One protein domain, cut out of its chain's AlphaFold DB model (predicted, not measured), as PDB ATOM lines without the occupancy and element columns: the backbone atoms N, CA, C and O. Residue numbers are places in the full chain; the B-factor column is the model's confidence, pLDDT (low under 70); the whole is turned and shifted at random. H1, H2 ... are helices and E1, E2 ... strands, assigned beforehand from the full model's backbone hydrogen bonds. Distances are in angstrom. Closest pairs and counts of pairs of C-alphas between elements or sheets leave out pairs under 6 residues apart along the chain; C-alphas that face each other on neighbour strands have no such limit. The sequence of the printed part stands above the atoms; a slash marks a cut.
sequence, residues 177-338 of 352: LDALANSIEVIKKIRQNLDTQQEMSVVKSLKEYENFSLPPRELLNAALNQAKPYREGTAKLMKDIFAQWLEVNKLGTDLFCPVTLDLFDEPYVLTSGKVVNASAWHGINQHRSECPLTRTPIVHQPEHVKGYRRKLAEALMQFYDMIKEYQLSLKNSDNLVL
ATOM      1  N   LEU A 177      -3.652   1.473 109.487       88.25
ATOM      2  CA  LEU A 177      -4.172   0.490 110.442       88.25
ATOM      3  C   LEU A 177      -5.700   0.375 110.426       88.25
ATOM      4  O   LEU A 177      -6.218  -0.742 110.435       88.25
ATOM      5  N   ASP A 178      -6.408   1.504 110.395       87.94
ATOM      6  CA  ASP A 178      -7.873   1.528 110.366       87.94
ATOM      7  C   ASP A 178      -8.380   0.988 109.028       87.94
ATOM      8  O   ASP A 178      -9.339   0.221 108.990       87.94
ATOM      9  N   ALA A 179      -7.691   1.313 107.931       88.00
ATOM     10  CA  ALA A 179      -7.999   0.761 106.620       88.00
ATOM     11  C   ALA A 179      -7.839  -0.773 106.587       88.00
ATOM     12  O   ALA A 179      -8.722  -1.474 106.087       88.00
ATOM     13  N   LEU A 180      -6.781  -1.320 107.205       92.50
ATOM     14  CA  LEU A 180      -6.637  -2.773 107.358       92.50
ATOM     15  C   LEU A 180      -7.746  -3.361 108.238       92.50
ATOM     16  O   LEU A 180      -8.296  -4.407 107.902       92.50
ATOM     17  N   ALA A 181      -8.105  -2.700 109.340       91.69
ATOM     18  CA  ALA A 181      -9.202  -3.148 110.195       91.69
ATOM     19  C   ALA A 181     -10.532  -3.203 109.424       91.69
ATOM     20  O   ALA A 181     -11.227  -4.214 109.486       91.69
ATOM     21  N   ASN A 182     -10.831  -2.179 108.623       90.69
ATOM     22  CA  ASN A 182     -12.006  -2.155 107.756       90.69
ATOM     23  C   ASN A 182     -11.990  -3.307 106.745       90.69
ATOM     24  O   ASN A 182     -13.008  -3.975 106.571       90.69
ATOM     25  N   SER A 183     -10.841  -3.587 106.116       91.00
ATOM     26  CA  SER A 183     -10.719  -4.720 105.188       91.00
ATOM     27  C   SER A 183     -11.003  -6.066 105.871       91.00
ATOM     28  O   SER A 183     -11.713  -6.899 105.311       91.00
ATOM     29  N   ILE A 184     -10.543  -6.251 107.114       94.00
ATOM     30  CA  ILE A 184     -10.809  -7.452 107.919       94.00
ATOM     31  C   ILE A 184     -12.300  -7.579 108.247       94.00
ATOM     32  O   ILE A 184     -12.851  -8.672 108.149       94.00
ATOM     33  N   GLU A 185     -12.970  -6.486 108.613       91.69
ATOM     34  CA  GLU A 185     -14.412  -6.508 108.886       91.69
ATOM     35  C   GLU A 185     -15.236  -6.839 107.637       91.69
ATOM     36  O   GLU A 185     -16.213  -7.583 107.721       91.69
ATOM     37  N   VAL A 186     -14.825  -6.355 106.459       89.88
ATOM     38  CA  VAL A 186     -15.444  -6.764 105.191       89.88
ATOM     39  C   VAL A 186     -15.240  -8.259 104.949       89.88
ATOM     40  O   VAL A 186     -16.218  -8.954 104.688       89.88
ATOM     41  N   ILE A 187     -14.016  -8.774 105.110       91.94
ATOM     42  CA  ILE A 187     -13.723 -10.210 104.970       91.94
ATOM     43  C   ILE A 187     -14.611 -11.051 105.900       91.94
ATOM     44  O   ILE A 187     -15.215 -12.025 105.459       91.94
ATOM     45  N   LYS A 188     -14.754 -10.663 107.172       90.62
ATOM     46  CA  LYS A 188     -15.613 -11.379 108.131       90.62
ATOM     47  C   LYS A 188     -17.073 -11.430 107.686       90.62
ATOM     48  O   LYS A 188     -17.683 -12.490 107.769       90.62
ATOM     49  N   LYS A 189     -17.627 -10.314 107.196       87.81
ATOM     50  CA  LYS A 189     -19.005 -10.277 106.676       87.81
ATOM     51  C   LYS A 189     -19.186 -11.214 105.485       87.81
ATOM     52  O   LYS A 189     -20.209 -11.874 105.377       87.81
ATOM     53  N   ILE A 190     -18.187 -11.297 104.607       86.94
ATOM     54  CA  ILE A 190     -18.218 -12.211 103.460       86.94
ATOM     55  C   ILE A 190     -18.241 -13.661 103.931       86.94
ATOM     56  O   ILE A 190     -19.088 -14.424 103.483       86.94
ATOM     57  N   ARG A 191     -17.366 -14.022 104.873       87.50
ATOM     58  CA  ARG A 191     -17.321 -15.370 105.457       87.50
ATOM     59  C   ARG A 191     -18.651 -15.766 106.107       87.50
ATOM     60  O   ARG A 191     -19.189 -16.816 105.793       87.50
ATOM     61  N   GLN A 192     -19.255 -14.872 106.894       84.00
ATOM     62  CA  GLN A 192     -20.589 -15.094 107.481       84.00
ATOM     63  C   GLN A 192     -21.681 -15.337 106.425       84.00
ATOM     64  O   GLN A 192     -22.596 -16.133 106.637       84.00
ATOM     65  N   ASN A 193     -21.596 -14.661 105.279       81.50
ATOM     66  CA  ASN A 193     -22.542 -14.861 104.182       81.50
ATOM     67  C   ASN A 193     -22.307 -16.188 103.444       81.50
ATOM     68  O   ASN A 193     -23.274 -16.800 102.998       81.50
ATOM     69  N   LEU A 194     -21.052 -16.648 103.345       80.50
ATOM     70  CA  LEU A 194     -20.726 -17.977 102.813       80.50
ATOM     71  C   LEU A 194     -21.320 -19.082 103.696       80.50
ATOM     72  O   LEU A 194     -21.910 -20.021 103.169       80.50
ATOM     73  N   ASP A 195     -21.241 -18.926 105.020       71.69
ATOM     74  CA  ASP A 195     -21.813 -19.878 105.980       71.69
ATOM     75  C   ASP A 195     -23.350 -19.937 105.918       71.69
ATOM     76  O   ASP A 195     -23.948 -20.984 106.156       71.69
ATOM     77  N   THR A 196     -24.006 -18.814 105.608       70.75
ATOM     78  CA  THR A 196     -25.477 -18.684 105.621       70.75
ATOM     79  C   THR A 196     -26.139 -18.839 104.249       70.75
ATOM     80  O   THR A 196     -27.361 -18.733 104.163       70.75
ATOM     81  N   GLN A 197     -25.360 -19.081 103.186       66.19
ATOM     82  CA  GLN A 197     -25.823 -19.244 101.796       66.19
ATOM     83  C   GLN A 197     -26.742 -18.114 101.274       66.19
ATOM     84  O   GLN A 197     -27.521 -18.314 100.342       66.19
ATOM     85  N   GLN A 198     -26.672 -16.904 101.841       58.81
ATOM     86  CA  GLN A 198     -27.500 -15.777 101.387       58.81
ATOM     87  C   GLN A 198     -27.020 -15.226 100.033       58.81
ATOM     88  O   GLN A 198     -25.819 -15.097  99.802       58.81
ATOM     89  N   GLU A 199     -27.963 -14.872  99.146       50.16
ATOM     90  CA  GLU A 199     -27.695 -14.420  97.770       50.16
ATOM     91  C   GLU A 199     -26.643 -13.300  97.699       50.16
ATOM     92  O   GLU A 199     -26.782 -12.199  98.241       50.16
ATOM     93  N   MET A 200     -25.550 -13.601  97.000       50.06
ATOM     94  CA  MET A 200     -24.303 -12.863  97.112       50.06
ATOM     95  C   MET A 200     -24.105 -11.866  95.966       50.06
ATOM     96  O   MET A 200     -23.574 -12.198  94.906       50.06
ATOM     97  N   SER A 201     -24.351 -10.582  96.229       49.28
ATOM     98  CA  SER A 201     -23.724  -9.518  95.425       49.28
ATOM     99  C   SER A 201     -22.183  -9.539  95.533       49.28
ATOM    100  O   SER A 201     -21.496  -9.014  94.658       49.28
ATOM    101  N   VAL A 202     -21.639 -10.216  96.556       50.97
ATOM    102  CA  VAL A 202     -20.203 -10.294  96.873       50.97
ATOM    103  C   VAL A 202     -19.453 -11.456  96.178       50.97
ATOM    104  O   VAL A 202     -18.231 -11.379  96.040       50.97
ATOM    105  N   VAL A 203     -20.136 -12.473  95.616       51.25
ATOM    106  CA  VAL A 203     -19.496 -13.615  94.891       51.25
ATOM    107  C   VAL A 203     -18.714 -13.182  93.676       51.25
ATOM    108  O   VAL A 203     -17.711 -13.805  93.329       51.25
ATOM    109  N   LYS A 204     -19.134 -12.090  93.031       54.97
ATOM    110  CA  LYS A 204     -18.448 -11.579  91.842       54.97
ATOM    111  C   LYS A 204     -16.964 -11.309  92.112       54.97
ATOM    112  O   LYS A 204     -16.169 -11.471  91.198       54.97
ATOM    113  N   SER A 205     -16.603 -10.963  93.350       64.94
ATOM    114  CA  SER A 205     -15.216 -10.708  93.750       64.94
ATOM    115  C   SER A 205     -14.383 -11.964  94.031       64.94
ATOM    116  O   SER A 205     -13.160 -11.884  93.996       64.94
ATOM    117  N   LEU A 206     -15.019 -13.109  94.316       78.56
ATOM    118  CA  LEU A 206     -14.328 -14.340  94.716       78.56
ATOM    119  C   LEU A 206     -14.196 -15.370  93.594       78.56
ATOM    120  O   LEU A 206     -13.349 -16.254  93.687       78.56
ATOM    121  N   LYS A 207     -14.983 -15.233  92.522       80.31
ATOM    122  CA  LYS A 207     -14.986 -16.153  91.376       80.31
ATOM    123  C   LYS A 207     -13.597 -16.363  90.762       80.31
ATOM    124  O   LYS A 207     -13.266 -17.465  90.342       80.31
ATOM    125  N   GLU A 208     -12.758 -15.328  90.749       81.38
ATOM    126  CA  GLU A 208     -11.376 -15.418  90.250       81.38
ATOM    127  C   GLU A 208     -10.500 -16.388  91.064       81.38
ATOM    128  O   GLU A 208      -9.483 -16.868  90.564       81.38
ATOM    129  N   TYR A 209     -10.903 -16.724  92.293       87.38
ATOM    130  CA  TYR A 209     -10.160 -17.605  93.194       87.38
ATOM    131  C   TYR A 209     -10.691 -19.035  93.249       87.38
ATOM    132  O   TYR A 209     -10.125 -19.849  93.974       87.38
ATOM    133  N   GLU A 210     -11.728 -19.375  92.483       85.38
ATOM    134  CA  GLU A 210     -12.295 -20.730  92.424       85.38
ATOM    135  C   GLU A 210     -11.216 -21.794  92.160       85.38
ATOM    136  O   GLU A 210     -11.099 -22.769  92.897       85.38
ATOM    137  N   ASN A 211     -10.349 -21.535  91.178       83.12
ATOM    138  CA  ASN A 211      -9.266 -22.437  90.774       83.12
ATOM    139  C   ASN A 211      -7.886 -22.009  91.298       83.12
ATOM    140  O   ASN A 211      -6.859 -22.535  90.866       83.12
ATOM    141  N   PHE A 212      -7.829 -21.027  92.201       87.12
ATOM    142  CA  PHE A 212      -6.559 -20.553  92.735       87.12
ATOM    143  C   PHE A 212      -5.963 -21.577  93.711       87.12
ATOM    144  O   PHE A 212      -6.547 -21.883  94.749       87.12
ATOM    145  N   SER A 213      -4.765 -22.089  93.420       88.81
ATOM    146  CA  SER A 213      -4.082 -23.021  94.319       88.81
ATOM    147  C   SER A 213      -3.505 -22.284  95.527       88.81
ATOM    148  O   SER A 213      -2.410 -21.721  95.462       88.81
ATOM    149  N   LEU A 214      -4.221 -22.323  96.651       90.62
ATOM    150  CA  LEU A 214      -3.738 -21.768  97.912       90.62
ATOM    151  C   LEU A 214      -2.460 -22.487  98.384       90.62
ATOM    152  O   LEU A 214      -2.389 -23.719  98.339       90.62
ATOM    153  N   PRO A 215      -1.455 -21.753  98.893       92.00
ATOM    154  CA  PRO A 215      -0.305 -22.378  99.533       92.00
ATOM    155  C   PRO A 215      -0.720 -23.101 100.829       92.00
ATOM    156  O   PRO A 215      -1.724 -22.729 101.447       92.00
ATOM    157  N   PRO A 216       0.054 -24.091 101.307       92.69
ATOM    158  CA  PRO A 216      -0.153 -24.676 102.630       92.69
ATOM    159  C   PRO A 216      -0.183 -23.600 103.724       92.69
ATOM    160  O   PRO A 216       0.670 -22.702 103.751       92.69
ATOM    161  N   ARG A 217      -1.160 -23.685 104.637       92.56
ATOM    162  CA  ARG A 217      -1.386 -22.674 105.687       92.56
ATOM    163  C   ARG A 217      -0.149 -22.500 106.562       92.56
ATOM    164  O   ARG A 217       0.191 -21.383 106.940       92.56
ATOM    165  N   GLU A 218       0.529 -23.597 106.871       91.62
ATOM    166  CA  GLU A 218       1.721 -23.642 107.712       91.62
ATOM    167  C   GLU A 218       2.872 -22.869 107.063       91.62
ATOM    168  O   GLU A 218       3.556 -22.103 107.741       91.62
ATOM    169  N   LEU A 219       3.035 -23.002 105.739       90.81
ATOM    170  CA  LEU A 219       4.042 -22.264 104.976       90.81
ATOM    171  C   LEU A 219       3.731 -20.772 104.929       90.81
ATOM    172  O   LEU A 219       4.640 -19.959 105.088       90.81
ATOM    173  N   LEU A 220       2.458 -20.402 104.749       92.25
ATOM    174  CA  LEU A 220       2.053 -19.003 104.835       92.25
ATOM    175  C   LEU A 220       2.331 -18.454 106.238       92.25
ATOM    176  O   LEU A 220       3.025 -17.454 106.361       92.25
ATOM    177  N   ASN A 221       1.872 -19.127 107.294       90.88
ATOM    178  CA  ASN A 221       2.069 -18.681 108.672       90.88
ATOM    179  C   ASN A 221       3.562 -18.526 109.020       90.88
ATOM    180  O   ASN A 221       3.970 -17.513 109.585       90.88
ATOM    181  N   ALA A 222       4.401 -19.486 108.620       88.25
ATOM    182  CA  ALA A 222       5.850 -19.387 108.776       88.25
ATOM    183  C   ALA A 222       6.420 -18.173 108.023       88.25
ATOM    184  O   ALA A 222       7.154 -17.383 108.614       88.25
ATOM    185  N   ALA A 223       6.034 -17.974 106.757       88.31
ATOM    186  CA  ALA A 223       6.471 -16.835 105.951       88.31
ATOM    187  C   ALA A 223       6.003 -15.491 106.533       88.31
ATOM    188  O   ALA A 223       6.742 -14.507 106.502       88.31
ATOM    189  N   LEU A 224       4.803 -15.429 107.122       88.25
ATOM    190  CA  LEU A 224       4.293 -14.196 107.712       88.25
ATOM    191  C   LEU A 224       5.064 -13.775 108.976       88.25
ATOM    192  O   LEU A 224       5.061 -12.583 109.287       88.25
ATOM    193  N   ASN A 225       5.745 -14.711 109.644       83.62
ATOM    194  CA  ASN A 225       6.581 -14.476 110.826       83.62
ATOM    195  C   ASN A 225       8.050 -14.144 110.501       83.62
ATOM    196  O   ASN A 225       8.812 -13.814 111.408       83.62
ATOM    197  N   GLN A 226       8.464 -14.213 109.231       80.44
ATOM    198  CA  GLN A 226       9.829 -13.874 108.817       80.44
ATOM    199  C   GLN A 226      10.113 -12.361 108.883       80.44
ATOM    200  O   GLN A 226       9.202 -11.521 108.904       80.44
ATOM    201  N   ALA A 227      11.409 -12.024 108.908       71.81
ATOM    202  CA  ALA A 227      11.903 -10.648 108.906       71.81
ATOM    203  C   ALA A 227      11.425  -9.866 107.667       71.81
ATOM    204  O   ALA A 227      11.191 -10.430 106.600       71.81
ATOM    205  N   LYS A 228      11.245  -8.550 107.823       70.88
ATOM    206  CA  LYS A 228      10.738  -7.659 106.769       70.88
ATOM    207  C   LYS A 228      11.795  -7.378 105.685       70.88
ATOM    208  O   LYS A 228      12.985  -7.410 106.000       70.88
ATOM    209  N   PRO A 229      11.381  -6.971 104.467       71.75
ATOM    210  CA  PRO A 229      10.007  -6.926 103.949       71.75
ATOM    211  C   PRO A 229       9.610  -8.221 103.217       71.75
ATOM    212  O   PRO A 229      10.448  -9.083 102.964       71.75
ATOM    213  N   TYR A 230       8.328  -8.357 102.853       77.25
ATOM    214  CA  TYR A 230       7.814  -9.483 102.055       77.25
ATOM    215  C   TYR A 230       8.262  -9.388 100.591       77.25
ATOM    216  O   TYR A 230       7.465  -9.096  99.702       77.25
ATOM    217  N   ARG A 231       9.559  -9.584 100.346       70.31
ATOM    218  CA  ARG A 231      10.158  -9.406  99.017       70.31
ATOM    219  C   ARG A 231       9.871 -10.558  98.069       70.31
ATOM    220  O   ARG A 231       9.757 -10.317  96.878       70.31
ATOM    221  N   GLU A 232       9.761 -11.780  98.583       77.12
ATOM    222  CA  GLU A 232       9.649 -12.998  97.777       77.12
ATOM    223  C   GLU A 232       8.838 -14.082  98.508       77.12
ATOM    224  O   GLU A 232       8.509 -13.959  99.694       77.12
ATOM    225  N   GLY A 233       8.500 -15.152  97.784       84.75
ATOM    226  CA  GLY A 233       7.855 -16.344  98.331       84.75
ATOM    227  C   GLY A 233       6.373 -16.176  98.682       84.75
ATOM    228  O   GLY A 233       5.671 -15.292  98.186       84.75
ATOM    229  N   THR A 234       5.883 -17.061  99.551       87.88
ATOM    230  CA  THR A 234       4.453 -17.229  99.855       87.88
ATOM    231  C   THR A 234       3.797 -15.971 100.425       87.88
ATOM    232  O   THR A 234       2.659 -15.657 100.083       87.88
ATOM    233  N   ALA A 235       4.510 -15.222 101.273       88.31
ATOM    234  CA  ALA A 235       3.980 -13.993 101.854       88.31
ATOM    235  C   ALA A 235       3.817 -12.881 100.809       88.31
ATOM    236  O   ALA A 235       2.815 -12.168 100.842       88.31
ATOM    237  N   LYS A 236       4.755 -12.762  99.855       88.50
ATOM    238  CA  LYS A 236       4.614 -11.834  98.726       88.50
ATOM    239  C   LYS A 236       3.444 -12.229  97.834       88.50
ATOM    240  O   LYS A 236       2.615 -11.379  97.540       88.50
ATOM    241  N   LEU A 237       3.348 -13.504  97.456       89.12
ATOM    242  CA  LEU A 237       2.246 -13.994  96.626       89.12
ATOM    243  C   LEU A 237       0.887 -13.637  97.244       89.12
ATOM    244  O   LEU A 237       0.046 -13.033  96.586       89.12
ATOM    245  N   MET A 238       0.698 -13.945  98.530       92.56
ATOM    246  CA  MET A 238      -0.551 -13.620  99.224       92.56
ATOM    247  C   MET A 238      -0.784 -12.113  99.356       92.56
ATOM    248  O   MET A 238      -1.924 -11.672  99.237       92.56
ATOM    249  N   LYS A 239       0.270 -11.317  99.577       92.38
ATOM    250  CA  LYS A 239       0.187  -9.849  99.608       92.38
ATOM    251  C   LYS A 239      -0.280  -9.286  98.266       92.38
ATOM    252  O   LYS A 239      -1.162  -8.433  98.258       92.38
ATOM    253  N   ASP A 240       0.286  -9.761  97.161       89.56
ATOM    254  CA  ASP A 240      -0.024  -9.277  95.814       89.56
ATOM    255  C   ASP A 240      -1.467  -9.629  95.415       89.56
ATOM    256  O   ASP A 240      -2.201  -8.778  94.917       89.56
ATOM    257  N   ILE A 241      -1.923 -10.850  95.715       90.62
ATOM    258  CA  ILE A 241      -3.310 -11.267  95.446       90.62
ATOM    259  C   ILE A 241      -4.293 -10.488  96.323       90.62
ATOM    260  O   ILE A 241      -5.347 -10.059  95.856       90.62
ATOM    261  N   PHE A 242      -3.946 -10.270  97.594       93.31
ATOM    262  CA  PHE A 242      -4.760  -9.455  98.486       93.31
ATOM    263  C   PHE A 242      -4.847  -8.001  98.004       93.31
ATOM    264  O   PHE A 242      -5.926  -7.415  98.035       93.31
ATOM    265  N   ALA A 243      -3.745  -7.432  97.505       91.06
ATOM    266  CA  ALA A 243      -3.738  -6.105  96.896       91.06
ATOM    267  C   ALA A 243      -4.711  -6.037  95.707       91.06
ATOM    268  O   ALA A 243      -5.585  -5.174  95.691       91.06
ATOM    269  N   GLN A 244      -4.651  -7.004  94.790       86.25
ATOM    270  CA  GLN A 244      -5.584  -7.085  93.665       86.25
ATOM    271  C   GLN A 244      -7.049  -7.180  94.128       86.25
ATOM    272  O   GLN A 244      -7.915  -6.474  93.610       86.25
ATOM    273  N   TRP A 245      -7.342  -8.000  95.143       89.75
ATOM    274  CA  TRP A 245      -8.692  -8.092  95.705       89.75
ATOM    275  C   TRP A 245      -9.174  -6.756  96.284       89.75
ATOM    276  O   TRP A 245     -10.314  -6.346  96.041       89.75
ATOM    277  N   LEU A 246      -8.318  -6.046  97.028       88.81
ATOM    278  CA  LEU A 246      -8.640  -4.727  97.582       88.81
ATOM    279  C   LEU A 246      -8.987  -3.722  96.478       88.81
ATOM    280  O   LEU A 246      -9.865  -2.883  96.674       88.81
ATOM    281  N   GLU A 247      -8.333  -3.797  95.323       82.06
ATOM    282  CA  GLU A 247      -8.604  -2.921  94.182       82.06
ATOM    283  C   GLU A 247      -9.950  -3.217  93.527       82.06
ATOM    284  O   GLU A 247     -10.771  -2.307  93.386       82.06
ATOM    285  N   VAL A 248     -10.206  -4.488  93.193       81.00
ATOM    286  CA  VAL A 248     -11.471  -4.941  92.586       81.00
ATOM    287  C   VAL A 248     -12.663  -4.518  93.447       81.00
ATOM    288  O   VAL A 248     -13.696  -4.091  92.928       81.00
ATOM    289  N   ASN A 249     -12.495  -4.551  94.770       80.75
ATOM    290  CA  ASN A 249     -13.530  -4.190  95.737       80.75
ATOM    291  C   ASN A 249     -13.476  -2.727  96.205       80.75
ATOM    292  O   ASN A 249     -14.273  -2.331  97.054       80.75
ATOM    293  N   LYS A 250     -12.567  -1.904  95.663       80.69
ATOM    294  CA  LYS A 250     -12.386  -0.483  96.024       80.69
ATOM    295  C   LYS A 250     -12.113  -0.241  97.520       80.69
ATOM    296  O   LYS A 250     -12.466   0.800  98.069       80.69
ATOM    297  N   LEU A 251     -11.441  -1.187  98.169       85.00
ATOM    298  CA  LEU A 251     -11.037  -1.149  99.579       85.00
ATOM    299  C   LEU A 251      -9.601  -0.643  99.780       85.00
ATOM    300  O   LEU A 251      -9.157  -0.498 100.912       85.00
ATOM    301  N   GLY A 252      -8.876  -0.340  98.702       81.56
ATOM    302  CA  GLY A 252      -7.473   0.087  98.753       81.56
ATOM    303  C   GLY A 252      -7.204   1.491  99.309       81.56
ATOM    304  O   GLY A 252      -6.054   1.920  99.356       81.56
ATOM    305  N   THR A 253      -8.227   2.239  99.726       81.12
ATOM    306  CA  THR A 253      -8.001   3.577 100.290       81.12
ATOM    307  C   THR A 253      -7.104   3.479 101.524       81.12
ATOM    308  O   THR A 253      -7.394   2.735 102.452       81.12
ATOM    309  N   ASP A 254      -6.011   4.238 101.515       80.50
ATOM    310  CA  ASP A 254      -5.005   4.319 102.578       80.50
ATOM    311  C   ASP A 254      -4.182   3.052 102.845       80.50
ATOM    312  O   ASP A 254      -3.450   2.977 103.833       80.50
ATOM    313  N   LEU A 255      -4.234   2.085 101.927       88.00
ATOM    314  CA  LEU A 255      -3.463   0.843 102.002       88.00
ATOM    315  C   LEU A 255      -2.291   0.790 101.023       88.00
ATOM    316  O   LEU A 255      -1.363   0.014 101.234       88.00
ATOM    317  N   PHE A 256      -2.299   1.618  99.980       86.75
ATOM    318  CA  PHE A 256      -1.272   1.603  98.944       86.75
ATOM    319  C   PHE A 256      -0.286   2.752  99.122       86.75
ATOM    320  O   PHE A 256      -0.661   3.902  99.363       86.75
ATOM    321  N   CYS A 257       0.997   2.440  98.972       84.00
ATOM    322  CA  CYS A 257       2.057   3.422  98.995       84.00
ATOM    323  C   CYS A 257       1.928   4.351  97.783       84.00
ATOM    324  O   CYS A 257       1.989   3.876  96.654       84.00
ATOM    325  N   PRO A 258       1.855   5.677  97.972       74.69
ATOM    326  CA  PRO A 258       1.714   6.623  96.862       74.69
ATOM    327  C   PRO A 258       2.956   6.735  95.965       74.69
ATOM    328  O   PRO A 258       2.898   7.401  94.940       74.69
ATOM    329  N   VAL A 259       4.088   6.141  96.362       72.81
ATOM    330  CA  VAL A 259       5.331   6.149  95.571       72.81
ATOM    331  C   VAL A 259       5.451   4.875  94.742       72.81
ATOM    332  O   VAL A 259       5.671   4.943  93.537       72.81
ATOM    333  N   THR A 260       5.322   3.713  95.390       75.75
ATOM    334  CA  THR A 260       5.516   2.412  94.730       75.75
ATOM    335  C   THR A 260       4.227   1.852  94.125       75.75
ATOM    336  O   THR A 260       4.284   0.901  93.346       75.75
ATOM    337  N   LEU A 261       3.078   2.436  94.488       77.25
ATOM    338  CA  LEU A 261       1.722   1.975  94.175       77.25
ATOM    339  C   LEU A 261       1.449   0.525  94.600       77.25
ATOM    340  O   LEU A 261       0.571  -0.131  94.053       77.25
ATOM    341  N   ASP A 262       2.180   0.041  95.607       84.00
ATOM    342  CA  ASP A 262       1.975  -1.273  96.219       84.00
ATOM    343  C   ASP A 262       1.269  -1.157  97.556       84.00
ATOM    344  O   ASP A 262       1.476  -0.188  98.287       84.00
ATOM    345  N   LEU A 263       0.559  -2.215  97.944       89.94
ATOM    346  CA  LEU A 263       0.126  -2.410  99.323       89.94
ATOM    347  C   LEU A 263       1.313  -2.200 100.282       89.94
ATOM    348  O   LEU A 263       2.394  -2.779 100.092       89.94
ATOM    349  N   PHE A 264       1.127  -1.364 101.305       88.81
ATOM    350  CA  PHE A 264       2.161  -1.110 102.303       88.81
ATOM    351  C   PHE A 264       2.603  -2.433 102.946       88.81
ATOM    352  O   PHE A 264       1.768  -3.267 103.299       88.81
ATOM    353  N   ASP A 265       3.908  -2.627 103.127       85.94
ATOM    354  CA  ASP A 265       4.490  -3.744 103.887       85.94
ATOM    355  C   ASP A 265       5.267  -3.256 105.106       85.94
ATOM    356  O   ASP A 265       5.131  -3.803 106.205       85.94
ATOM    357  N   GLU A 266       6.031  -2.188 104.920       87.62
ATOM    358  CA  GLU A 266       6.764  -1.504 105.963       87.62
ATOM    359  C   GLU A 266       6.570   0.016 105.850       87.62
ATOM    360  O   GLU A 266       7.447   0.727 105.361       87.62
ATOM    361  N   PRO A 267       5.397   0.528 106.265       87.88
ATOM    362  CA  PRO A 267       5.096   1.947 106.195       87.88
ATOM    363  C   PRO A 267       5.847   2.757 107.259       87.88
ATOM    364  O   PRO A 267       5.864   2.413 108.446       87.88
ATOM    365  N   TYR A 268       6.395   3.885 106.819       86.44
ATOM    366  CA  TYR A 268       7.050   4.910 107.620       86.44
ATOM    367  C   TYR A 268       6.333   6.246 107.468       86.44
ATOM    368  O   TYR A 268       5.961   6.635 106.360       86.44
ATOM    369  N   VAL A 269       6.187   6.961 108.579       82.81
ATOM    370  CA  VAL A 269       5.679   8.330 108.633       82.81
ATOM    371  C   VAL A 269       6.854   9.283 108.458       82.81
ATOM    372  O   VAL A 269       7.785   9.305 109.264       82.81
ATOM    373  N   LEU A 270       6.823  10.061 107.383       74.94
ATOM    374  CA  LEU A 270       7.804  11.101 107.101       74.94
ATOM    375  C   LEU A 270       7.509  12.357 107.930       74.94
ATOM    376  O   LEU A 270       6.383  12.564 108.376       74.94
ATOM    377  N   THR A 271       8.488  13.259 108.050       68.44
ATOM    378  CA  THR A 271       8.328  14.551 108.750       68.44
ATOM    379  C   THR A 271       7.154  15.384 108.211       68.44
ATOM    380  O   THR A 271       6.546  16.148 108.949       68.44
ATOM    381  N   SER A 272       6.787  15.204 106.939       66.00
ATOM    382  CA  SER A 272       5.626  15.846 106.308       66.00
ATOM    383  C   SER A 272       4.264  15.246 106.700       66.00
ATOM    384  O   SER A 272       3.244  15.660 106.152       66.00
ATOM    385  N   GLY A 273       4.227  14.232 107.570       70.88
ATOM    386  CA  GLY A 273       3.019  13.469 107.911       70.88
ATOM    387  C   GLY A 273       2.581  12.473 106.830       70.88
ATOM    388  O   GLY A 273       1.565  11.801 106.973       70.88
ATOM    389  N   LYS A 274       3.326  12.356 105.723       76.38
ATOM    390  CA  LYS A 274       3.037  11.387 104.656       76.38
ATOM    391  C   LYS A 274       3.568  10.005 105.004       76.38
ATOM    392  O   LYS A 274       4.646   9.887 105.580       76.38
ATOM    393  N   VAL A 275       2.843   8.970 104.582       80.69
ATOM    394  CA  VAL A 275       3.244   7.574 104.776       80.69
ATOM    395  C   VAL A 275       3.805   6.998 103.479       80.69
ATOM    396  O   VAL A 275       3.172   7.085 102.426       80.69
ATOM    397  N   VAL A 276       4.998   6.410 103.549       81.31
ATOM    398  CA  VAL A 276       5.665   5.730 102.425       81.31
ATOM    399  C   VAL A 276       6.210   4.376 102.870       81.31
ATOM    400  O   VAL A 276       6.502   4.188 104.046       81.31
ATOM    401  N   ASN A 277       6.358   3.424 101.948       85.31
ATOM    402  CA  ASN A 277       7.056   2.173 102.248       85.31
ATOM    403  C   ASN A 277       8.546   2.426 102.505       85.31
ATOM    404  O   ASN A 277       9.140   3.343 101.934       85.31
ATOM    405  N   ALA A 278       9.165   1.549 103.295       83.38
ATOM    406  CA  ALA A 278      10.602   1.534 103.551       83.38
ATOM    407  C   ALA A 278      11.421   1.602 102.258       83.38
ATOM    408  O   ALA A 278      12.376   2.365 102.183       83.38
ATOM    409  N   SER A 279      11.015   0.857 101.225       79.00
ATOM    410  CA  SER A 279      11.682   0.825  99.918       79.00
ATOM    411  C   SER A 279      11.730   2.187  99.223       79.00
ATOM    412  O   SER A 279      12.704   2.487  98.544       79.00
ATOM    413  N   ALA A 280      10.720   3.037  99.423       75.38
ATOM    414  CA  ALA A 280      10.667   4.381  98.851       75.38
ATOM    415  C   ALA A 280      11.584   5.389  99.570       75.38
ATOM    416  O   ALA A 280      11.844   6.470  99.040       75.38
ATOM    417  N   TRP A 281      12.055   5.053 100.773       72.56
ATOM    418  CA  TRP A 281      12.826   5.932 101.656       72.56
ATOM    419  C   TRP A 281      14.278   5.462 101.862       72.56
ATOM    420  O   TRP A 281      15.199   6.280 101.830       72.56
ATOM    421  N   HIS A 282      14.494   4.159 102.044       70.38
ATOM    422  CA  HIS A 282      15.805   3.529 102.178       70.38
ATOM    423  C   HIS A 282      16.299   3.072 100.797       70.38
ATOM    424  O   HIS A 282      15.880   2.025 100.299       70.38
ATOM    425  N   GLY A 283      17.180   3.860 100.174       55.94
ATOM    426  CA  GLY A 283      17.950   3.421  99.009       55.94
ATOM    427  C   GLY A 283      19.013   2.386  99.399       55.94
ATOM    428  O   GLY A 283      19.208   2.089 100.583       55.94
ATOM    429  N   ILE A 284      19.724   1.825  98.414       46.00
ATOM    430  CA  ILE A 284      20.893   0.982  98.704       46.00
ATOM    431  C   ILE A 284      21.947   1.866  99.379       46.00
ATOM    432  O   ILE A 284      22.496   2.769  98.762       46.00
ATOM    433  N   ASN A 285      22.220   1.580 100.652       37.91
ATOM    434  CA  ASN A 285      23.271   2.184 101.479       37.91
ATOM    435  C   ASN A 285      23.112   3.670 101.834       37.91
ATOM    436  O   ASN A 285      24.008   4.226 102.468       37.91
ATOM    437  N   GLN A 286      21.984   4.310 101.510       56.69
ATOM    438  CA  GLN A 286      21.759   5.705 101.880       56.69
ATOM    439  C   GLN A 286      20.284   5.994 102.180       56.69
ATOM    440  O   GLN A 286      19.368   5.561 101.478       56.69
ATOM    441  N   HIS A 287      20.046   6.728 103.267       64.25
ATOM    442  CA  HIS A 287      18.750   7.348 103.521       64.25
ATOM    443  C   HIS A 287      18.574   8.504 102.542       64.25
ATOM    444  O   HIS A 287      19.512   9.278 102.340       64.25
ATOM    445  N   ARG A 288      17.378   8.661 101.967       66.25
ATOM    446  CA  ARG A 288      17.092   9.886 101.217       66.25
ATOM    447  C   ARG A 288      17.269  11.094 102.147       66.25
ATOM    448  O   ARG A 288      17.007  11.025 103.339       66.25
ATOM    449  N   SER A 289      17.726  12.223 101.631       69.00
ATOM    450  CA  SER A 289      17.735  13.477 102.401       69.00
ATOM    451  C   SER A 289      16.363  14.160 102.395       69.00
ATOM    452  O   SER A 289      16.101  15.051 103.200       69.00
ATOM    453  N   GLU A 290      15.471  13.734 101.498       68.56
ATOM    454  CA  GLU A 290      14.214  14.406 101.180       68.56
ATOM    455  C   GLU A 290      13.059  13.416 100.990       68.56
ATOM    456  O   GLU A 290      13.232  12.288 100.519       68.56
ATOM    457  N   CYS A 291      11.845  13.867 101.308       66.31
ATOM    458  CA  CYS A 291      10.619  13.111 101.073       66.31
ATOM    459  C   CYS A 291      10.404  12.852  99.567       66.31
ATOM    460  O   CYS A 291      10.370  13.808  98.795       66.31
ATOM    461  N   PRO A 292      10.155  11.609  99.115       64.62
ATOM    462  CA  PRO A 292       9.949  11.313  97.692       64.62
ATOM    463  C   PRO A 292       8.697  11.974  97.087       64.62
ATOM    464  O   PRO A 292       8.645  12.166  95.874       64.62
ATOM    465  N   LEU A 293       7.715  12.343  97.917       65.81
ATOM    466  CA  LEU A 293       6.460  12.977  97.491       65.81
ATOM    467  C   LEU A 293       6.535  14.507  97.513       65.81
ATOM    468  O   LEU A 293       6.115  15.166  96.569       65.81
ATOM    469  N   THR A 294       7.046  15.073  98.609       61.75
ATOM    470  CA  THR A 294       7.007  16.522  98.878       61.75
ATOM    471  C   THR A 294       8.356  17.205  98.697       61.75
ATOM    472  O   THR A 294       8.407  18.430  98.728       61.75
ATOM    473  N   ARG A 295       9.448  16.434  98.571       58.28
ATOM    474  CA  ARG A 295      10.850  16.897  98.521       58.28
ATOM    475  C   ARG A 295      11.274  17.778  99.697       58.28
ATOM    476  O   ARG A 295      12.336  18.381  99.691       58.28
ATOM    477  N   THR A 296      10.462  17.821 100.752       64.19
ATOM    478  CA  THR A 296      10.825  18.479 102.004       64.19
ATOM    479  C   THR A 296      11.991  17.724 102.634       64.19
ATOM    480  O   THR A 296      11.908  16.487 102.708       64.19
ATOM    481  N   PRO A 297      13.028  18.431 103.117       65.88
ATOM    482  CA  PRO A 297      14.111  17.816 103.864       65.88
ATOM    483  C   PRO A 297      13.563  16.968 105.004       65.88
ATOM    484  O   PRO A 297      12.632  17.367 105.710       65.88
ATOM    485  N   ILE A 298      14.126  15.781 105.167       69.06
ATOM    486  CA  ILE A 298      13.768  14.887 106.258       69.06
ATOM    487  C   ILE A 298      14.639  15.271 107.448       69.06
ATOM    488  O   ILE A 298      15.796  14.884 107.564       69.06
ATOM    489  N   VAL A 299      14.066  16.129 108.295       71.50
ATOM    490  CA  VAL A 299      14.734  16.712 109.469       71.50
ATOM    491  C   VAL A 299      14.815  15.703 110.617       71.50
ATOM    492  O   VAL A 299      15.724  15.751 111.443       71.50
ATOM    493  N   HIS A 300      13.869  14.764 110.658       71.56
ATOM    494  CA  HIS A 300      13.789  13.716 111.668       71.56
ATOM    495  C   HIS A 300      13.706  12.353 111.002       71.56
ATOM    496  O   HIS A 300      13.068  12.210 109.960       71.56
ATOM    497  N   GLN A 301      14.320  11.349 111.625       77.88
ATOM    498  CA  GLN A 301      14.238   9.975 111.150       77.88
ATOM    499  C   GLN A 301      12.762   9.550 111.050       77.88
ATOM    500  O   GLN A 301      12.043   9.675 112.042       77.88
ATOM    501  N   PRO A 302      12.298   9.059 109.884       81.31
ATOM    502  CA  PRO A 302      10.925   8.606 109.735       81.31
ATOM    503  C   PRO A 302      10.568   7.527 110.751       81.31
ATOM    504  O   PRO A 302      11.340   6.594 110.987       81.31
ATOM    505  N   GLU A 303       9.378   7.634 111.329       81.88
ATOM    506  CA  GLU A 303       8.909   6.686 112.331       81.88
ATOM    507  C   GLU A 303       8.150   5.539 111.674       81.88
ATOM    508  O   GLU A 303       7.277   5.741 110.833       81.88
ATOM    509  N   HIS A 304       8.449   4.308 112.077       85.12
ATOM    510  CA  HIS A 304       7.706   3.147 111.603       85.12
ATOM    511  C   HIS A 304       6.267   3.161 112.151       85.12
ATOM    512  O   HIS A 304       6.061   3.326 113.357       85.12
ATOM    513  N   VAL A 305       5.270   2.861 111.312       86.69
ATOM    514  CA  VAL A 305       3.873   2.721 111.761       86.69
ATOM    515  C   VAL A 305       3.729   1.457 112.616       86.69
ATOM    516  O   VAL A 305       3.625   0.325 112.129       86.69
ATOM    517  N   LYS A 306       3.772   1.631 113.940       85.50
ATOM    518  CA  LYS A 306       3.741   0.533 114.918       85.50
ATOM    519  C   LYS A 306       2.490  -0.333 114.739       85.50
ATOM    520  O   LYS A 306       1.392   0.166 114.553       85.50
ATOM    521  N   GLY A 307       2.658  -1.653 114.801       86.56
ATOM    522  CA  GLY A 307       1.548  -2.608 114.716       86.56
ATOM    523  C   GLY A 307       1.015  -2.895 113.307       86.56
ATOM    524  O   GLY A 307       0.366  -3.929 113.143       86.56
ATOM    525  N   TYR A 308       1.342  -2.082 112.290       89.38
ATOM    526  CA  TYR A 308       0.867  -2.287 110.911       89.38
ATOM    527  C   TYR A 308       1.186  -3.690 110.403       89.38
ATOM    528  O   TYR A 308       0.320  -4.405 109.919       89.38
ATOM    529  N   ARG A 309       2.422  -4.136 110.624       87.19
ATOM    530  CA  ARG A 309       2.903  -5.443 110.182       87.19
ATOM    531  C   ARG A 309       2.084  -6.614 110.740       87.19
ATOM    532  O   ARG A 309       1.736  -7.524 109.992       87.19
ATOM    533  N   ARG A 310       1.770  -6.570 112.041       89.12
ATOM    534  CA  ARG A 310       0.932  -7.572 112.715       89.12
ATOM    535  C   ARG A 310      -0.484  -7.552 112.146       89.12
ATOM    536  O   ARG A 310      -1.046  -8.608 111.889       89.12
ATOM    537  N   LYS A 311      -1.028  -6.355 111.912       92.31
ATOM    538  CA  LYS A 311      -2.370  -6.182 111.349       92.31
ATOM    539  C   LYS A 311      -2.455  -6.648 109.895       92.31
ATOM    540  O   LYS A 311      -3.441  -7.265 109.518       92.31
ATOM    541  N   LEU A 312      -1.408  -6.422 109.100       93.38
ATOM    542  CA  LEU A 312      -1.315  -6.926 107.733       93.38
ATOM    543  C   LEU A 312      -1.259  -8.456 107.723       93.38
ATOM    544  O   LEU A 312      -1.977  -9.076 106.953       93.38
ATOM    545  N   ALA A 313      -0.459  -9.075 108.598       92.38
ATOM    546  CA  ALA A 313      -0.423 -10.533 108.716       92.38
ATOM    547  C   ALA A 313      -1.797 -11.111 109.109       92.38
ATOM    548  O   ALA A 313      -2.237 -12.093 108.520       92.38
ATOM    549  N   GLU A 314      -2.498 -10.468 110.050       94.25
ATOM    550  CA  GLU A 314      -3.880 -10.810 110.405       94.25
ATOM    551  C   GLU A 314      -4.808 -10.716 109.183       94.25
ATOM    552  O   GLU A 314      -5.516 -11.675 108.892       94.25
ATOM    553  N   ALA A 315      -4.760  -9.612 108.430       95.19
ATOM    554  CA  ALA A 315      -5.571  -9.426 107.227       95.19
ATOM    555  C   ALA A 315      -5.295 -10.496 106.160       95.19
ATOM    556  O   ALA A 315      -6.234 -11.080 105.628       95.19
ATOM    557  N   LEU A 316      -4.021 -10.808 105.900       95.56
ATOM    558  CA  LEU A 316      -3.624 -11.833 104.930       95.56
ATOM    559  C   LEU A 316      -4.101 -13.234 105.335       95.56
ATOM    560  O   LEU A 316      -4.536 -13.998 104.477       95.56
ATOM    561  N   MET A 317      -4.067 -13.563 106.630       95.94
ATOM    562  CA  MET A 317      -4.605 -14.831 107.135       95.94
ATOM    563  C   MET A 317      -6.131 -14.893 107.028       95.94
ATOM    564  O   MET A 317      -6.668 -15.914 106.614       95.94
ATOM    565  N   GLN A 318      -6.835 -13.806 107.354       95.38
ATOM    566  CA  GLN A 318      -8.293 -13.742 107.203       95.38
ATOM    567  C   GLN A 318      -8.709 -13.863 105.731       95.38
ATOM    568  O   GLN A 318      -9.672 -14.554 105.412       95.38
ATOM    569  N   PHE A 319      -7.961 -13.220 104.832       95.44
ATOM    570  CA  PHE A 319      -8.175 -13.300 103.391       95.44
ATOM    571  C   PHE A 319      -7.933 -14.719 102.853       95.44
ATOM    572  O   PHE A 319      -8.754 -15.236 102.099       95.44
ATOM    573  N   TYR A 320      -6.856 -15.375 103.296       96.06
ATOM    574  CA  TYR A 320      -6.597 -16.788 103.002       96.06
ATOM    575  C   TYR A 320      -7.773 -17.679 103.430       96.06
ATOM    576  O   TYR A 320      -8.238 -18.507 102.647       96.06
ATOM    577  N   ASP A 321      -8.268 -17.490 104.657       94.56
ATOM    578  CA  ASP A 321      -9.369 -18.282 105.217       94.56
ATOM    579  C   ASP A 321     -10.657 -18.103 104.413       94.56
ATOM    580  O   ASP A 321     -11.311 -19.087 104.077       94.56
ATOM    581  N   MET A 322     -10.960 -16.869 104.010       92.94
ATOM    582  CA  MET A 322     -12.105 -16.564 103.155       92.94
ATOM    583  C   MET A 322     -12.029 -17.261 101.790       92.94
ATOM    584  O   MET A 322     -13.027 -17.831 101.352       92.94
ATOM    585  N   ILE A 323     -10.870 -17.254 101.115       93.31
ATOM    586  CA  ILE A 323     -10.713 -17.975  99.836       93.31
ATOM    587  C   ILE A 323     -10.928 -19.474 100.052       93.31
ATOM    588  O   ILE A 323     -11.632 -20.117  99.275       93.31
ATOM    589  N   LYS A 324     -10.345 -20.036 101.115       92.81
ATOM    590  CA  LYS A 324     -10.455 -21.465 101.416       92.81
ATOM    591  C   LYS A 324     -11.904 -21.882 101.673       92.81
ATOM    592  O   LYS A 324     -12.344 -22.901 101.151       92.81
ATOM    593  N   GLU A 325     -12.641 -21.108 102.464       90.81
ATOM    594  CA  GLU A 325     -14.060 -21.354 102.754       90.81
ATOM    595  C   GLU A 325     -14.917 -21.263 101.497       90.81
ATOM    596  O   GLU A 325     -15.738 -22.144 101.250       90.81
ATOM    597  N   TYR A 326     -14.661 -20.268 100.647       89.81
ATOM    598  CA  TYR A 326     -15.325 -20.162  99.354       89.81
ATOM    599  C   TYR A 326     -15.087 -21.409  98.490       89.81
ATOM    600  O   TYR A 326     -16.044 -22.031  98.036       89.81
ATOM    601  N   GLN A 327     -13.834 -21.846  98.339       89.56
ATOM    602  CA  GLN A 327     -13.495 -23.055  97.576       89.56
ATOM    603  C   GLN A 327     -14.147 -24.328  98.140       89.56
ATOM    604  O   GLN A 327     -14.510 -25.224  97.378       89.56
ATOM    605  N   LEU A 328     -14.307 -24.431  99.463       88.19
ATOM    606  CA  LEU A 328     -15.024 -25.542 100.099       88.19
ATOM    607  C   LEU A 328     -16.535 -25.470  99.844       88.19
ATOM    608  O   LEU A 328     -17.148 -26.500  99.572       88.19
ATOM    609  N   SER A 329     -17.128 -24.272  99.879       84.69
ATOM    610  CA  SER A 329     -18.561 -24.078  99.617       84.69
ATOM    611  C   SER A 329     -18.964 -24.510  98.202       84.69
ATOM    612  O   SER A 329     -20.036 -25.087  98.022       84.69
ATOM    613  N   LEU A 330     -18.076 -24.325  97.217       82.81
ATOM    614  CA  LEU A 330     -18.280 -24.790  95.842       82.81
ATOM    615  C   LEU A 330     -18.295 -26.323  95.762       82.81
ATOM    616  O   LEU A 330     -19.252 -26.899  95.260       82.81
ATOM    617  N   LYS A 331     -17.306 -26.993  96.369       81.12
ATOM    618  CA  LYS A 331     -17.225 -28.467  96.389       81.12
ATOM    619  C   LYS A 331     -18.420 -29.126  97.077       81.12
ATOM    620  O   LYS A 331     -18.868 -30.187  96.657       81.12
ATOM    621  N   ASN A 332     -18.924 -28.512  98.144       72.56
ATOM    622  CA  ASN A 332     -20.096 -29.021  98.853       72.56
ATOM    623  C   ASN A 332     -21.380 -28.827  98.035       72.56
ATOM    624  O   ASN A 332     -22.266 -29.672  98.098       72.56
ATOM    625  N   SER A 333     -21.461 -27.752  97.245       65.81
ATOM    626  CA  SER A 333     -22.581 -27.512  96.330       65.81
ATOM    627  C   SER A 333     -22.594 -28.527  95.183       65.81
ATOM    628  O   SER A 333     -23.652 -29.055  94.859       65.81
ATOM    629  N   ASP A 334     -21.428 -28.876  94.633       60.47
ATOM    630  CA  ASP A 334     -21.310 -29.893  93.575       60.47
ATOM    631  C   ASP A 334     -21.701 -31.303  94.061       60.47
ATOM    632  O   ASP A 334     -22.287 -32.079  93.307       60.47
ATOM    633  N   ASN A 335     -21.433 -31.632  95.330       55.72
ATOM    634  CA  ASN A 335     -21.849 -32.906  95.928       55.72
ATOM    635  C   ASN A 335     -23.362 -32.969  96.210       55.72
ATOM    636  O   ASN A 335     -23.958 -34.026  96.032       55.72
ATOM    637  N   LEU A 336     -23.990 -31.852  96.596       53.03
ATOM    638  CA  LEU A 336     -25.440 -31.782  96.833       53.03
ATOM    639  C   LEU A 336     -26.252 -31.948  95.538       53.03
ATOM    640  O   LEU A 336     -27.304 -32.576  95.557       53.03
ATOM    641  N   VAL A 337     -25.752 -31.443  94.404       52.38
ATOM    642  CA  VAL A 337     -26.399 -31.646  93.091       52.38
ATOM    643  C   VAL A 337     -26.353 -33.121  92.671       52.38
ATOM    644  O   VAL A 337     -27.318 -33.630  92.112       52.38
ATOM    645  N   LEU A 338     -25.262 -33.827  92.981       50.06
ATOM    646  CA  LEU A 338     -25.127 -35.254  92.671       50.06
ATOM    647  C   LEU A 338     -26.023 -36.145  93.548       50.06
ATOM    648  O   LEU A 338     -26.505 -37.165  93.059       50.06
TER     649      LEU A 338
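This is residues 177 to 338 of the 352 residues of an uncharacterized protein of Legionella birminghamensis (UniProt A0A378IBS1). Two long helices, H1 and H5, run side by side the same way, and H3 crosses H5 with the short H2 at its beginning. At one end of the length is a small, loop-rich head with the hairpin E1 and E2, then H4; at the other end residues 332 to 338 of H5 stick out. The printed part has 162 residues with five named helices and two named strands, in the order H1 H2 H3 E1 E2 H4 H5 along the chain; of the 85 residues in named elements helices hold 79 and strands 6, mostly helix, and E1 - E2 is an antiparallel sheet. It is only just compact, close to loose, with a radius of gyration of the C-alphas of 18.2 A and spans of 67 by 29 by 22 A.

Find C-alpha 177 at (-4.172, 0.490, 110.442); from there H1 runs 29.1 A to residue 196. Next come H2, residues 217 to 224, and H3, residues 233 to 248, 23.2 A long. E1 is residues 267 to 269, E2 275 to 277 and H4 278 to 281. H5, residues 308 to 338, runs 45.8 A to C-alpha 338 at (-25.127, -35.254, 92.671).

Look first at Ile 184 and Ala 315, the closest C-alphas of H1 and H5, 5.6 A apart: these helices touch at a shallow tilt of 15 degrees, the same way. H3 touches H5 with residues 238 to 242 alone, about perpendicular at 77 degrees; the C-alphas of Met 238 and Leu 316 come closest, 6.7 A. H2 touches H3, about perpendicular at 90 degrees, closest at C-alphas 223 and 235, 5.6 A. In the hairpin E1 and E2, N 268 and O 276 are 2.8 A apart, within hydrogen-bond range. H1 and H4 are apart. Every O i to N i+4 pair is within range in H1, H2, H3 and H5; H4 is too short for one.

The C-alphas of Val 299 and Leu 338 are the two farthest apart, 67.6 A. The printed part has no cut. The links H1 to H2, H3 to E1 and H4 to H5 are long. Look for pLDDT under 70 at residues 197 to 205, 271 to 272, 283 to 298 and 333 to 338.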